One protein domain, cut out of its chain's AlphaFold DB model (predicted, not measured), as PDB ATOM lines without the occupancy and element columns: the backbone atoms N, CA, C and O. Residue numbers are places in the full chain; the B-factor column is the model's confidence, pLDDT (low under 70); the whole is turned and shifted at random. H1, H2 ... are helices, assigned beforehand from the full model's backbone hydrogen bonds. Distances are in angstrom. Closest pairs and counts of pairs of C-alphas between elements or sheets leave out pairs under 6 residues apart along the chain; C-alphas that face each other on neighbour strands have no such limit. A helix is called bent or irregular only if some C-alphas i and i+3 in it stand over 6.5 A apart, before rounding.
ATOM      1  N   ASP A  59      25.769  54.515 138.224       93.06
ATOM      2  CA  ASP A  59      26.141  55.933 138.118       93.06
ATOM      3  C   ASP A  59      27.375  56.309 138.939       93.06
ATOM      4  O   ASP A  59      28.247  57.040 138.473       93.06
ATOM      5  N   ARG A  60      27.502  55.782 140.162       93.12
ATOM      6  CA  ARG A  60      28.664  56.068 141.016       93.12
ATOM      7  C   ARG A  60      29.973  55.553 140.405       93.12
ATOM      8  O   ARG A  60      30.997  56.229 140.499       93.12
ATOM      9  N   LEU A  61      29.949  54.370 139.791       94.69
ATOM     10  CA  LEU A  61      31.115  53.781 139.128       94.69
ATOM     11  C   LEU A  61      31.427  54.500 137.815       94.69
ATOM     12  O   LEU A  61      32.599  54.739 137.529       94.69
ATOM     13  N   LEU A  62      30.399  54.900 137.063       94.94
ATOM     14  CA  LEU A  62      30.554  55.678 135.833       94.94
ATOM     15  C   LEU A  62      31.180  57.050 136.111       94.94
ATOM     16  O   LEU A  62      32.194  57.386 135.507       94.94
ATOM     17  N   ARG A  63      30.685  57.780 137.116       95.94
ATOM     18  CA  ARG A  63      31.272  59.064 137.546       95.94
ATOM     19  C   ARG A  63      32.715  58.915 138.028       95.94
ATOM     20  O   ARG A  63      33.560  59.752 137.731       95.94
ATOM     21  N   SER A  64      33.016  57.843 138.762       95.81
ATOM     22  CA  SER A  64      34.388  57.541 139.197       95.81
ATOM     23  C   SER A  64      35.318  57.265 138.006       95.81
ATOM     24  O   SER A  64      36.466  57.714 137.982       95.81
ATOM     25  N   LEU A  65      34.820  56.562 136.983       95.75
ATOM     26  CA  LEU A  65      35.568  56.302 135.755       95.75
ATOM     27  C   LEU A  65      35.838  57.596 134.979       95.75
ATOM     28  O   LEU A  65      36.956  57.801 134.503       95.75
ATOM     29  N   GLU A  66      34.840  58.469 134.868       95.69
ATOM     30  CA  GLU A  66      34.972  59.788 134.246       95.69
ATOM     31  C   GLU A  66      35.994  60.658 134.978       95.69
ATOM     32  O   GLU A  66      36.886  61.209 134.333       95.69
ATOM     33  N   ASP A  67      35.940  60.717 136.310       96.81
ATOM     34  CA  ASP A  67      36.908  61.455 137.129       96.81
ATOM     35  C   ASP A  67      38.337  60.914 136.952       96.81
ATOM     36  O   ASP A  67      39.277  61.681 136.726       96.81
ATOM     37  N   CYS A  68      38.514  59.586 136.945       96.00
ATOM     38  CA  CYS A  68      39.809  58.965 136.655       96.00
ATOM     39  C   CYS A  68      40.322  59.362 135.261       96.00
ATOM     40  O   CYS A  68      41.456  59.829 135.102       96.00
ATOM     41  N   ARG A  69      39.473  59.243 134.234       94.75
ATOM     42  CA  ARG A  69      39.829  59.602 132.854       94.75
ATOM     43  C   ARG A  69      40.131  61.093 132.707       94.75
ATOM     44  O   ARG A  69      41.021  61.446 131.933       94.75
ATOM     45  N   TYR A  70      39.432  61.948 133.449       95.00
ATOM     46  CA  TYR A  70      39.644  63.390 133.471       95.00
ATOM     47  C   TYR A  70      40.994  63.758 134.098       95.00
ATOM     48  O   TYR A  70      41.760  64.522 133.502       95.00
ATOM     49  N   LYS A  71      41.331  63.162 135.250       96.06
ATOM     50  CA  LYS A  71      42.627  63.341 135.932       96.06
ATOM     51  C   LYS A  71      43.804  62.908 135.060       96.06
ATOM     52  O   LYS A  71      44.825  63.591 135.018       96.06
ATOM     53  N   HIS A  72      43.638  61.827 134.301       94.94
ATOM     54  CA  HIS A  72      44.676  61.268 133.431       94.94
ATOM     55  C   HIS A  72      44.507  61.631 131.949       94.94
ATOM     56  O   HIS A  72      45.065  60.965 131.083       94.94
ATOM     57  N   ARG A  73      43.786  62.713 131.619       94.31
ATOM     58  CA  ARG A  73      43.508  63.103 130.220       94.31
ATOM     59  C   ARG A  73      44.743  63.424 129.371       94.31
ATOM     60  O   ARG A  73      44.639  63.461 128.154       94.31
ATOM     61  N   ARG A  74      45.878  63.717 130.016       94.75
ATOM     62  CA  ARG A  74      47.162  64.011 129.356       94.75
ATOM     63  C   ARG A  74      47.974  62.753 129.037       94.75
ATOM     64  O   ARG A  74      48.935  62.849 128.286       94.75
ATOM     65  N   ALA A  75      47.622  61.609 129.624       91.19
ATOM     66  CA  ALA A  75      48.248  60.337 129.299       91.19
ATOM     67  C   ALA A  75      47.725  59.828 127.943       91.19
ATOM     68  O   ALA A  75      46.565  60.091 127.604       91.19
ATOM     69  N   PRO A  76      48.535  59.086 127.171       91.81
ATOM     70  CA  PRO A  76      48.050  58.414 125.971       91.81
ATOM     71  C   PRO A  76      46.935  57.419 126.326       91.81
ATOM     72  O   PRO A  76      46.860  56.903 127.445       91.81
ATOM     73  N   SER A  77      46.042  57.146 125.371       86.88
ATOM     74  CA  SER A  77      44.835  56.341 125.610       86.88
ATOM     75  C   SER A  77      45.129  54.947 126.174       86.88
ATOM     76  O   SER A  77      44.398  54.501 127.057       86.88
ATOM     77  N   SER A  78      46.204  54.294 125.718       88.00
ATOM     78  CA  SER A  78      46.662  52.994 126.232       88.00
ATOM     79  C   SER A  78      46.950  53.046 127.731       88.00
ATOM     80  O   SER A  78      46.448  52.229 128.501       88.00
ATOM     81  N   ASP A  79      47.701  54.058 128.154       91.50
ATOM     82  CA  ASP A  79      48.170  54.191 129.528       91.50
ATOM     83  C   ASP A  79      47.024  54.626 130.431       91.50
ATOM     84  O   ASP A  79      46.871  54.115 131.536       91.50
ATOM     85  N   ARG A  80      46.142  55.499 129.936       90.38
ATOM     86  CA  ARG A  80      44.928  55.896 130.655       90.38
ATOM     87  C   ARG A  80      44.018  54.700 130.943       90.38
ATOM     88  O   ARG A  80      43.507  54.599 132.058       90.38
ATOM     89  N   SER A  81      43.829  53.794 129.982       89.00
ATOM     90  CA  SER A  81      43.060  52.559 130.194       89.00
ATOM     91  C   SER A  81      43.729  51.630 131.205       89.00
ATOM     92  O   SER A  81      43.040  51.025 132.018       89.00
ATOM     93  N   LEU A  82      45.064  51.551 131.230       94.38
ATOM     94  CA  LEU A  82      45.782  50.781 132.250       94.38
ATOM     95  C   LEU A  82      45.654  51.403 133.648       94.38
ATOM     96  O   LEU A  82      45.380  50.683 134.607       94.38
ATOM     97  N   ILE A  83      45.786  52.728 133.758       95.00
ATOM     98  CA  ILE A  83      45.657  53.472 135.019       95.00
ATOM     99  C   ILE A  83      44.239  53.330 135.589       95.00
ATOM    100  O   ILE A  83      44.062  53.023 136.767       95.00
ATOM    101  N   CYS A  84      43.216  53.496 134.750       96.12
ATOM    102  CA  CYS A  84      41.816  53.422 135.169       96.12
ATOM    103  C   CYS A  84      41.221  52.003 135.093       96.12
ATOM    104  O   CYS A  84      40.024  51.834 135.333       96.12
ATOM    105  N   ARG A  85      42.031  50.971 134.813       96.38
ATOM    106  CA  ARG A  85      41.580  49.602 134.502       96.38
ATOM    107  C   ARG A  85      40.654  49.002 135.553       96.38
ATOM    108  O   ARG A  85      39.703  48.301 135.218       96.38
ATOM    109  N   HIS A  86      40.941  49.231 136.832       95.31
ATOM    110  CA  HIS A  86      40.145  48.669 137.925       95.31
ATOM    111  C   HIS A  86      38.744  49.283 137.991       95.31
ATOM    112  O   HIS A  86      37.759  48.561 138.159       95.31
ATOM    113  N   VAL A  87      38.653  50.602 137.813       95.50
ATOM    114  CA  VAL A  87      37.376  51.324 137.801       95.50
ATOM    115  C   VAL A  87      36.605  50.992 136.528       95.50
ATOM    116  O   VAL A  87      35.417  50.701 136.595       95.50
ATOM    117  N   GLU A  88      37.295  50.930 135.390       94.50
ATOM    118  CA  GLU A  88      36.726  50.536 134.100       94.50
ATOM    119  C   GLU A  88      36.132  49.128 134.152       94.50
ATOM    120  O   GLU A  88      34.974  48.929 133.794       94.50
ATOM    121  N   ARG A  89      36.881  48.157 134.690       95.25
ATOM    122  CA  ARG A  89      36.389  46.790 134.872       95.25
ATOM    123  C   ARG A  89      35.178  46.739 135.799       95.25
ATOM    124  O   ARG A  89      34.233  46.014 135.510       95.25
ATOM    125  N   SER A  90      35.203  47.484 136.901       94.81
ATOM    126  CA  SER A  90      34.099  47.497 137.868       94.81
ATOM    127  C   SER A  90      32.837  48.126 137.271       94.81
ATOM    128  O   SER A  90      31.750  47.579 137.427       94.81
ATOM    129  N   ALA A  91      32.984  49.233 136.539       94.50
ATOM    130  CA  ALA A  91      31.890  49.883 135.825       94.50
ATOM    131  C   ALA A  91      31.298  48.962 134.747       94.50
ATOM    132  O   ALA A  91      30.084  48.781 134.700       94.50
ATOM    133  N   ALA A  92      32.147  48.314 133.941       94.06
ATOM    134  CA  ALA A  92      31.709  47.363 132.924       94.06
ATOM    135  C   ALA A  92      30.952  46.174 133.535       94.06
ATOM    136  O   ALA A  92      29.873  45.825 133.066       94.06
ATOM    137  N   LEU A  93      31.468  45.580 134.617       93.94
ATOM    138  CA  LEU A  93      30.781  44.490 135.313       93.94
ATOM    139  C   LEU A  93      29.445  44.931 135.909       93.94
ATOM    140  O   LEU A  93      28.496  44.157 135.870       93.94
ATOM    141  N   CYS A  94      29.350  46.157 136.428       95.00
ATOM    142  CA  CYS A  94      28.086  46.699 136.920       95.00
ATOM    143  C   CYS A  94      27.041  46.781 135.800       95.00
ATOM    144  O   CYS A  94      25.932  46.284 135.974       95.00
ATOM    145  N   LEU A  95      27.416  47.343 134.644       93.50
ATOM    146  CA  LEU A  95      26.527  47.468 133.485       93.50
ATOM    147  C   LEU A  95      26.098  46.106 132.934       93.50
ATOM    148  O   LEU A  95      24.933  45.892 132.625       93.50
ATOM    149  N   ILE A  96      27.029  45.158 132.827       93.81
ATOM    150  CA  ILE A  96      26.693  43.813 132.357       93.81
ATOM    151  C   ILE A  96      25.796  43.112 133.380       93.81
ATOM    152  O   ILE A  96      24.843  42.454 132.989       93.81
ATOM    153  N   SER A  97      26.055  43.269 134.679       93.00
ATOM    154  CA  SER A  97      25.239  42.671 135.740       93.00
ATOM    155  C   SER A  97      23.814  43.230 135.773       93.00
ATOM    156  O   SER A  97      22.869  42.508 136.085       93.00
ATOM    157  N   SER A  98      23.641  44.510 135.434       91.50
ATOM    158  CA  SER A  98      22.324  45.144 135.418       91.50
ATOM    159  C   SER A  98      21.465  44.723 134.220       91.50
ATOM    160  O   SER A  98      20.243  44.802 134.315       91.50
ATOM    161  N   ILE A  99      22.084  44.239 133.137       92.31
ATOM    162  CA  ILE A  99      21.402  43.754 131.926       92.31
ATOM    163  C   ILE A  99      21.313  42.215 131.917       92.31
ATOM    164  O   ILE A  99      20.226  41.654 131.869       92.31
ATOM    165  N   CYS A 100      22.455  41.536 132.025       94.94
ATOM    166  CA  CYS A 100      22.639  40.084 131.902       94.94
ATOM    167  C   CYS A 100      23.257  39.487 133.182       94.94
ATOM    168  O   CYS A 100      24.278  38.792 133.148       94.94
ATOM    169  N   GLY A 101      22.688  39.819 134.345       93.06
ATOM    170  CA  GLY A 101      23.176  39.373 135.657       93.06
ATOM    171  C   GLY A 101      23.309  37.850 135.811       93.06
ATOM    172  O   GLY A 101      24.383  37.388 136.205       93.06
ATOM    173  N   PRO A 102      22.274  37.051 135.485       94.25
ATOM    174  CA  PRO A 102      22.331  35.593 135.595       94.25
ATOM    175  C   PRO A 102      23.423  34.963 134.722       94.25
ATOM    176  O   PRO A 102      24.149  34.074 135.164       94.25
ATOM    177  N   GLU A 103      23.564  35.418 133.480       95.75
ATOM    178  CA  GLU A 103      24.560  34.923 132.532       95.75
ATOM    179  C   GLU A 103      25.974  35.311 132.978       95.75
ATOM    180  O   GLU A 103      26.904  34.503 132.902       95.75
ATOM    181  N   LEU A 104      26.138  36.526 133.511       94.81
ATOM    182  CA  LEU A 104      27.401  36.986 134.072       94.81
ATOM    183  C   LEU A 104      27.826  36.149 135.289       94.81
ATOM    184  O   LEU A 104      28.996  35.772 135.384       94.81
ATOM    185  N   ASP A 105      26.901  35.825 136.193       93.56
ATOM    186  CA  ASP A 105      27.168  34.982 137.367       93.56
ATOM    187  C   ASP A 105      27.612  33.561 136.969       93.56
ATOM    188  O   ASP A 105      28.600  33.027 137.492       93.56
ATOM    189  N   ARG A 106      26.975  32.984 135.938       93.69
ATOM    190  CA  ARG A 106      27.400  31.699 135.352       93.69
ATOM    191  C   ARG A 106      28.830  31.764 134.833       93.69
ATOM    192  O   ARG A 106      29.598  30.830 135.063       93.69
ATOM    193  N   VAL A 107      29.209  32.847 134.151       94.12
ATOM    194  CA  VAL A 107      30.584  33.042 133.663       94.12
ATOM    195  C   VAL A 107      31.564  33.141 134.829       94.12
ATOM    196  O   VAL A 107      32.594  32.468 134.806       94.12
ATOM    197  N   GLN A 108      31.252  33.922 135.866       91.56
ATOM    198  CA  GLN A 108      32.125  34.067 137.037       91.56
ATOM    199  C   GLN A 108      32.347  32.727 137.753       91.56
ATOM    200  O   GLN A 108      33.483  32.388 138.093       91.56
ATOM    201  N   THR A 109      31.292  31.922 137.882       90.56
ATOM    202  CA  THR A 109      31.350  30.598 138.514       90.56
ATOM    203  C   THR A 109      32.061  29.558 137.637       90.56
ATOM    204  O   THR A 109      32.848  28.749 138.134       90.56
ATOM    205  N   ALA A 110      31.819  29.555 136.322       88.38
ATOM    206  CA  ALA A 110      32.337  28.527 135.417       88.38
ATOM    207  C   ALA A 110      33.770  28.793 134.925       88.38
ATOM    208  O   ALA A 110      34.515  27.842 134.677       88.38
ATOM    209  N   CYS A 111      34.166  30.059 134.769       89.38
ATOM    210  CA  CYS A 111      35.431  30.449 134.136       89.38
ATOM    211  C   CYS A 111      36.575  30.745 135.120       89.38
ATOM    212  O   CYS A 111      37.681  31.060 134.686       89.38
ATOM    213  N   GLY A 112      36.346  30.626 136.432       74.31
ATOM    214  CA  GLY A 112      37.342  30.932 137.466       74.31
ATOM    215  C   GLY A 112      38.390  29.844 137.729       74.31
ATOM    216  O   GLY A 112      39.311  30.066 138.508       74.31
ATOM    217  N   THR A 113      38.275  28.663 137.115       71.06
ATOM    218  CA  THR A 113      39.159  27.531 137.436       71.06
ATOM    219  C   THR A 113      39.927  27.038 136.216       71.06
ATOM    220  O   THR A 113      39.304  26.577 135.257       71.06
ATOM    221  N   SER A 114      41.263  27.023 136.289       67.19
ATOM    222  CA  SER A 114      42.088  26.136 135.457       67.19
ATOM    223  C   SER A 114      41.609  24.707 135.699       67.19
ATOM    224  O   SER A 114      41.669  24.204 136.821       67.19
ATOM    225  N   GLY A 115      41.004  24.087 134.691       70.31
ATOM    226  CA  GLY A 115      40.189  22.898 134.896       70.31
ATOM    227  C   GLY A 115      40.218  21.929 133.727       70.31
ATOM    228  O   GLY A 115      40.692  22.240 132.640       70.31
ATOM    229  N   THR A 116      39.679  20.737 133.980       84.25
ATOM    230  CA  THR A 116      39.511  19.659 132.999       84.25
ATOM    231  C   THR A 116      38.705  20.113 131.777       84.25
ATOM    232  O   THR A 116      37.958  21.093 131.844       84.25
ATOM    233  N   ALA A 117      38.778  19.362 130.671       87.56
ATOM    234  CA  ALA A 117      38.052  19.664 129.429       87.56
ATOM    235  C   ALA A 117      36.551  19.969 129.646       87.56
ATOM    236  O   ALA A 117      35.990  20.859 129.011       87.56
ATOM    237  N   ALA A 118      35.906  19.307 130.613       85.31
ATOM    238  CA  ALA A 118      34.511  19.560 130.974       85.31
ATOM    239  C   ALA A 118      34.269  20.940 131.623       85.31
ATOM    240  O   ALA A 118      33.205  21.531 131.448       85.31
ATOM    241  N   LYS A 119      35.224  21.474 132.395       87.44
ATOM    242  CA  LYS A 119      35.145  22.836 132.953       87.44
ATOM    243  C   LYS A 119      35.389  23.889 131.873       87.44
ATOM    244  O   LYS A 119      34.634  24.853 131.805       87.44
ATOM    245  N   VAL A 120      36.346  23.645 130.974       89.75
ATOM    246  CA  VAL A 120      36.586  24.499 129.797       89.75
ATOM    247  C   VAL A 120      35.323  24.593 128.937       89.75
ATOM    248  O   VAL A 120      34.877  25.695 128.620       89.75
ATOM    249  N   ARG A 121      34.679  23.455 128.640       91.88
ATOM    250  CA  ARG A 121      33.420  23.425 127.882       91.88
ATOM    251  C   ARG A 121      32.302  24.207 128.576       91.88
ATOM    252  O   ARG A 121      31.601  24.963 127.918       91.88
ATOM    253  N   ARG A 122      32.151  24.061 129.898       92.06
ATOM    254  CA  ARG A 122      31.148  24.808 130.682       92.06
ATOM    255  C   ARG A 122      31.394  26.315 130.676       92.06
ATOM    256  O   ARG A 122      30.446  27.062 130.474       92.06
ATOM    257  N   CYS A 123      32.642  26.753 130.833       94.12
ATOM    258  CA  CYS A 123      32.993  28.167 130.699       94.12
ATOM    259  C   CYS A 123      32.653  28.697 129.298       94.12
ATOM    260  O   CYS A 123      32.083  29.776 129.167       94.12
ATOM    261  N   GLN A 124      32.941  27.923 128.245       94.69
ATOM    262  CA  GLN A 124      32.627  28.335 126.878       94.69
ATOM    263  C   GLN A 124      31.116  28.466 126.639       94.69
ATOM    264  O   GLN A 124      30.689  29.440 126.029       94.69
ATOM    265  N   LEU A 125      30.310  27.533 127.155       95.56
ATOM    266  CA  LEU A 125      28.849  27.632 127.091       95.56
ATOM    267  C   LEU A 125      28.336  28.862 127.850       95.56
ATOM    268  O   LEU A 125      27.592  29.647 127.278       95.56
ATOM    269  N   ALA A 126      28.812  29.101 129.075       95.44
ATOM    270  CA  ALA A 126      28.422  30.281 129.850       95.44
ATOM    271  C   ALA A 126      28.769  31.601 129.133       95.44
ATOM    272  O   ALA A 126      27.992  32.551 129.159       95.44
ATOM    273  N   LYS A 127      29.922  31.664 128.453       95.88
ATOM    274  CA  LYS A 127      30.299  32.827 127.636       95.88
ATOM    275  C   LYS A 127      29.373  33.025 126.436       95.88
ATOM    276  O   LYS A 127      29.094  34.169 126.090       95.88
ATOM    277  N   ASN A 128      28.930  31.941 125.799       97.56
ATOM    278  CA  ASN A 128      27.977  32.018 124.692       97.56
ATOM    279  C   ASN A 128      26.614  32.533 125.173       97.56
ATOM    280  O   ASN A 128      26.072  33.428 124.533       97.56
ATOM    281  N   ASP A 129      26.116  32.036 126.311       96.50
ATOM    282  CA  ASP A 129      24.869  32.514 126.928       96.50
ATOM    283  C   ASP A 129      24.934  34.027 127.204       96.50
ATOM    284  O   ASP A 129      24.032  34.775 126.828       96.50
ATOM    285  N   LEU A 130      26.040  34.498 127.797       96.38
ATOM    286  CA  LEU A 130      26.250  35.923 128.063       96.38
ATOM    287  C   LEU A 130      26.278  36.757 126.776       96.38
ATOM    288  O   LEU A 130      25.693  37.836 126.732       96.38
ATOM    289  N   ASN A 131      26.950  36.269 125.731       96.88
ATOM    290  CA  ASN A 131      27.012  36.968 124.450       96.88
ATOM    291  C   ASN A 131      25.622  37.082 123.806       96.88
ATOM    292  O   ASN A 131      25.233  38.160 123.371       96.88
ATOM    293  N   TYR A 132      24.845  35.996 123.827       96.94
ATOM    294  CA  TYR A 132      23.476  35.995 123.315       96.94
ATOM    295  C   TYR A 132      22.594  37.031 124.024       96.94
ATOM    296  O   TYR A 132      21.909  37.808 123.361       96.94
ATOM    297  N   CYS A 133      22.661  37.097 125.358       95.81
ATOM    298  CA  CYS A 133      21.929  38.105 126.122       95.81
ATOM    299  C   CYS A 133      22.324  39.535 125.705       95.81
ATOM    300  O   CYS A 133      21.460  40.361 125.416       95.81
ATOM    301  N   LEU A 134      23.627  39.820 125.595       94.75
ATOM    302  CA  LEU A 134      24.110  41.142 125.186       94.75
ATOM    303  C   LEU A 134      23.639  41.532 123.777       94.75
ATOM    304  O   LEU A 134      23.223  42.671 123.587       94.75
ATOM    305  N   MET A 135      23.672  40.604 122.817       95.06
ATOM    306  CA  MET A 135      23.193  40.838 121.447       95.06
ATOM    307  C   MET A 135      21.690  41.142 121.418       95.06
ATOM    308  O   MET A 135      21.280  42.140 120.838       95.06
ATOM    309  N   SER A 136      20.877  40.366 122.140       93.88
ATOM    310  CA  SER A 136      19.426  40.592 122.204       93.88
ATOM    311  C   SER A 136      19.064  41.985 122.743       93.88
ATOM    312  O   SER A 136      18.095  42.601 122.289       93.88
ATOM    313  N   HIS A 137      19.844  42.503 123.695       89.88
ATOM    314  CA  HIS A 137      19.662  43.856 124.216       89.88
ATOM    315  C   HIS A 137      20.172  44.953 123.268       89.88
ATOM    316  O   HIS A 137      19.632  46.058 123.304       89.88
ATOM    317  N   GLN A 138      21.161  44.665 122.413       89.88
ATOM    318  CA  GLN A 138      21.599  45.585 121.356       89.88
ATOM    319  C   GLN A 138      20.508  45.741 120.288       89.88
ATOM    320  O   GLN A 138      20.100  46.866 120.011       89.88
ATOM    321  N   ASP A 139      19.942  44.632 119.805       88.19
ATOM    322  CA  ASP A 139      18.878  44.639 118.787       88.19
ATOM    323  C   ASP A 139      17.610  45.378 119.259       88.19
ATOM    324  O   ASP A 139      16.872  45.973 118.469       88.19
ATOM    325  N   SER A 140      17.337  45.341 120.567       80.88
ATOM    326  CA  SER A 140      16.197  46.035 121.182       80.88
ATOM    327  C   SER A 140      16.407  47.552 121.268       80.88
ATOM    328  O   SER A 140      15.445  48.319 121.198       80.88
ATOM    329  N   ALA A 141      17.659  48.002 121.409       73.31
ATOM    330  CA  ALA A 141      17.990  49.424 121.436       73.31
ATOM    331  C   ALA A 141      17.809  50.069 120.052       73.31
ATOM    332  O   ALA A 141      17.302  51.185 119.967       73.31
ATOM    333  N   GLU A 142      18.142  49.357 118.971       73.06
ATOM    334  CA  GLU A 142      18.039  49.875 117.596       73.06
ATOM    335  C   GLU A 142      16.587  49.972 117.089       73.06
ATOM    336  O   GLU A 142      16.240  50.876 116.331       73.06
TER     337      GLU A 142
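Overview. This is residues 59 to 142 of the 148 residues of an uncharacterized protein of Chara braunii (UniProt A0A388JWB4). An open V made by one bent helix, H3, with a helix packed on each arm: H1 packs through residues 61 to 65 on the first arm, H3a, and the long H4 folds back along the second arm, H3b, as a helical hairpin and runs past the bend. Short H2 makes the corner between H1 and H3a. The printed part has 84 residues, with four named helices in the order H1, H2, H3, H4 and no named strand; the class is all helix. It is loose, with a radius of gyration of the C-alphas of 15.9 A, and spans 46 by 35 by 20 A.

Arrangement. H1, residues 59 to 71, is close to but not clearly touching H2, residues 77 to 83; their closest C-alphas, of Arg 69 and Arg 80, are 6.7 A apart. H3, residues 85 to 111, was assigned as one helix by its hydrogen bonds but is bent, with C-alphas 99 and 102 9.0 A apart; its arms H3a, residues 85 to 99, and H3b, residues 102 to 111, stand at a steep tilt of 49 degrees, opposite ways. H1 touches H3a at a shallow tilt of 26 degrees, opposite ways, closest at the C-alphas of Leu 61 and Ala 91, 5.2 A. H3b and H4, residues 117 to 142, touch as a hairpin at a shallow tilt of 28 degrees, closest at the C-alphas of Ala 110 and Cys 123, 4.8 A. H1 and H4 are apart. In H1, H2, H3a, H3b and H4 every O i to N i+4 pair is within hydrogen-bond range.

Along the chain. H1 begins at C-alpha 59 (26.141, 55.933, 138.118) and is 18.2 A long; H2 is 9.9 A, H3a 21.2 A and H3b 14.1 A. H4, 38.1 A, ends at C-alpha 142 (18.039, 49.875, 117.596).

Size, cuts and confidence. The C-alphas farthest apart, of Arg 74 and Ala 118, are 46.2 A apart. The printed part has no cut, and its three links are tight. Mean pLDDT of the printed part is 91.7; residue 114 is under 70.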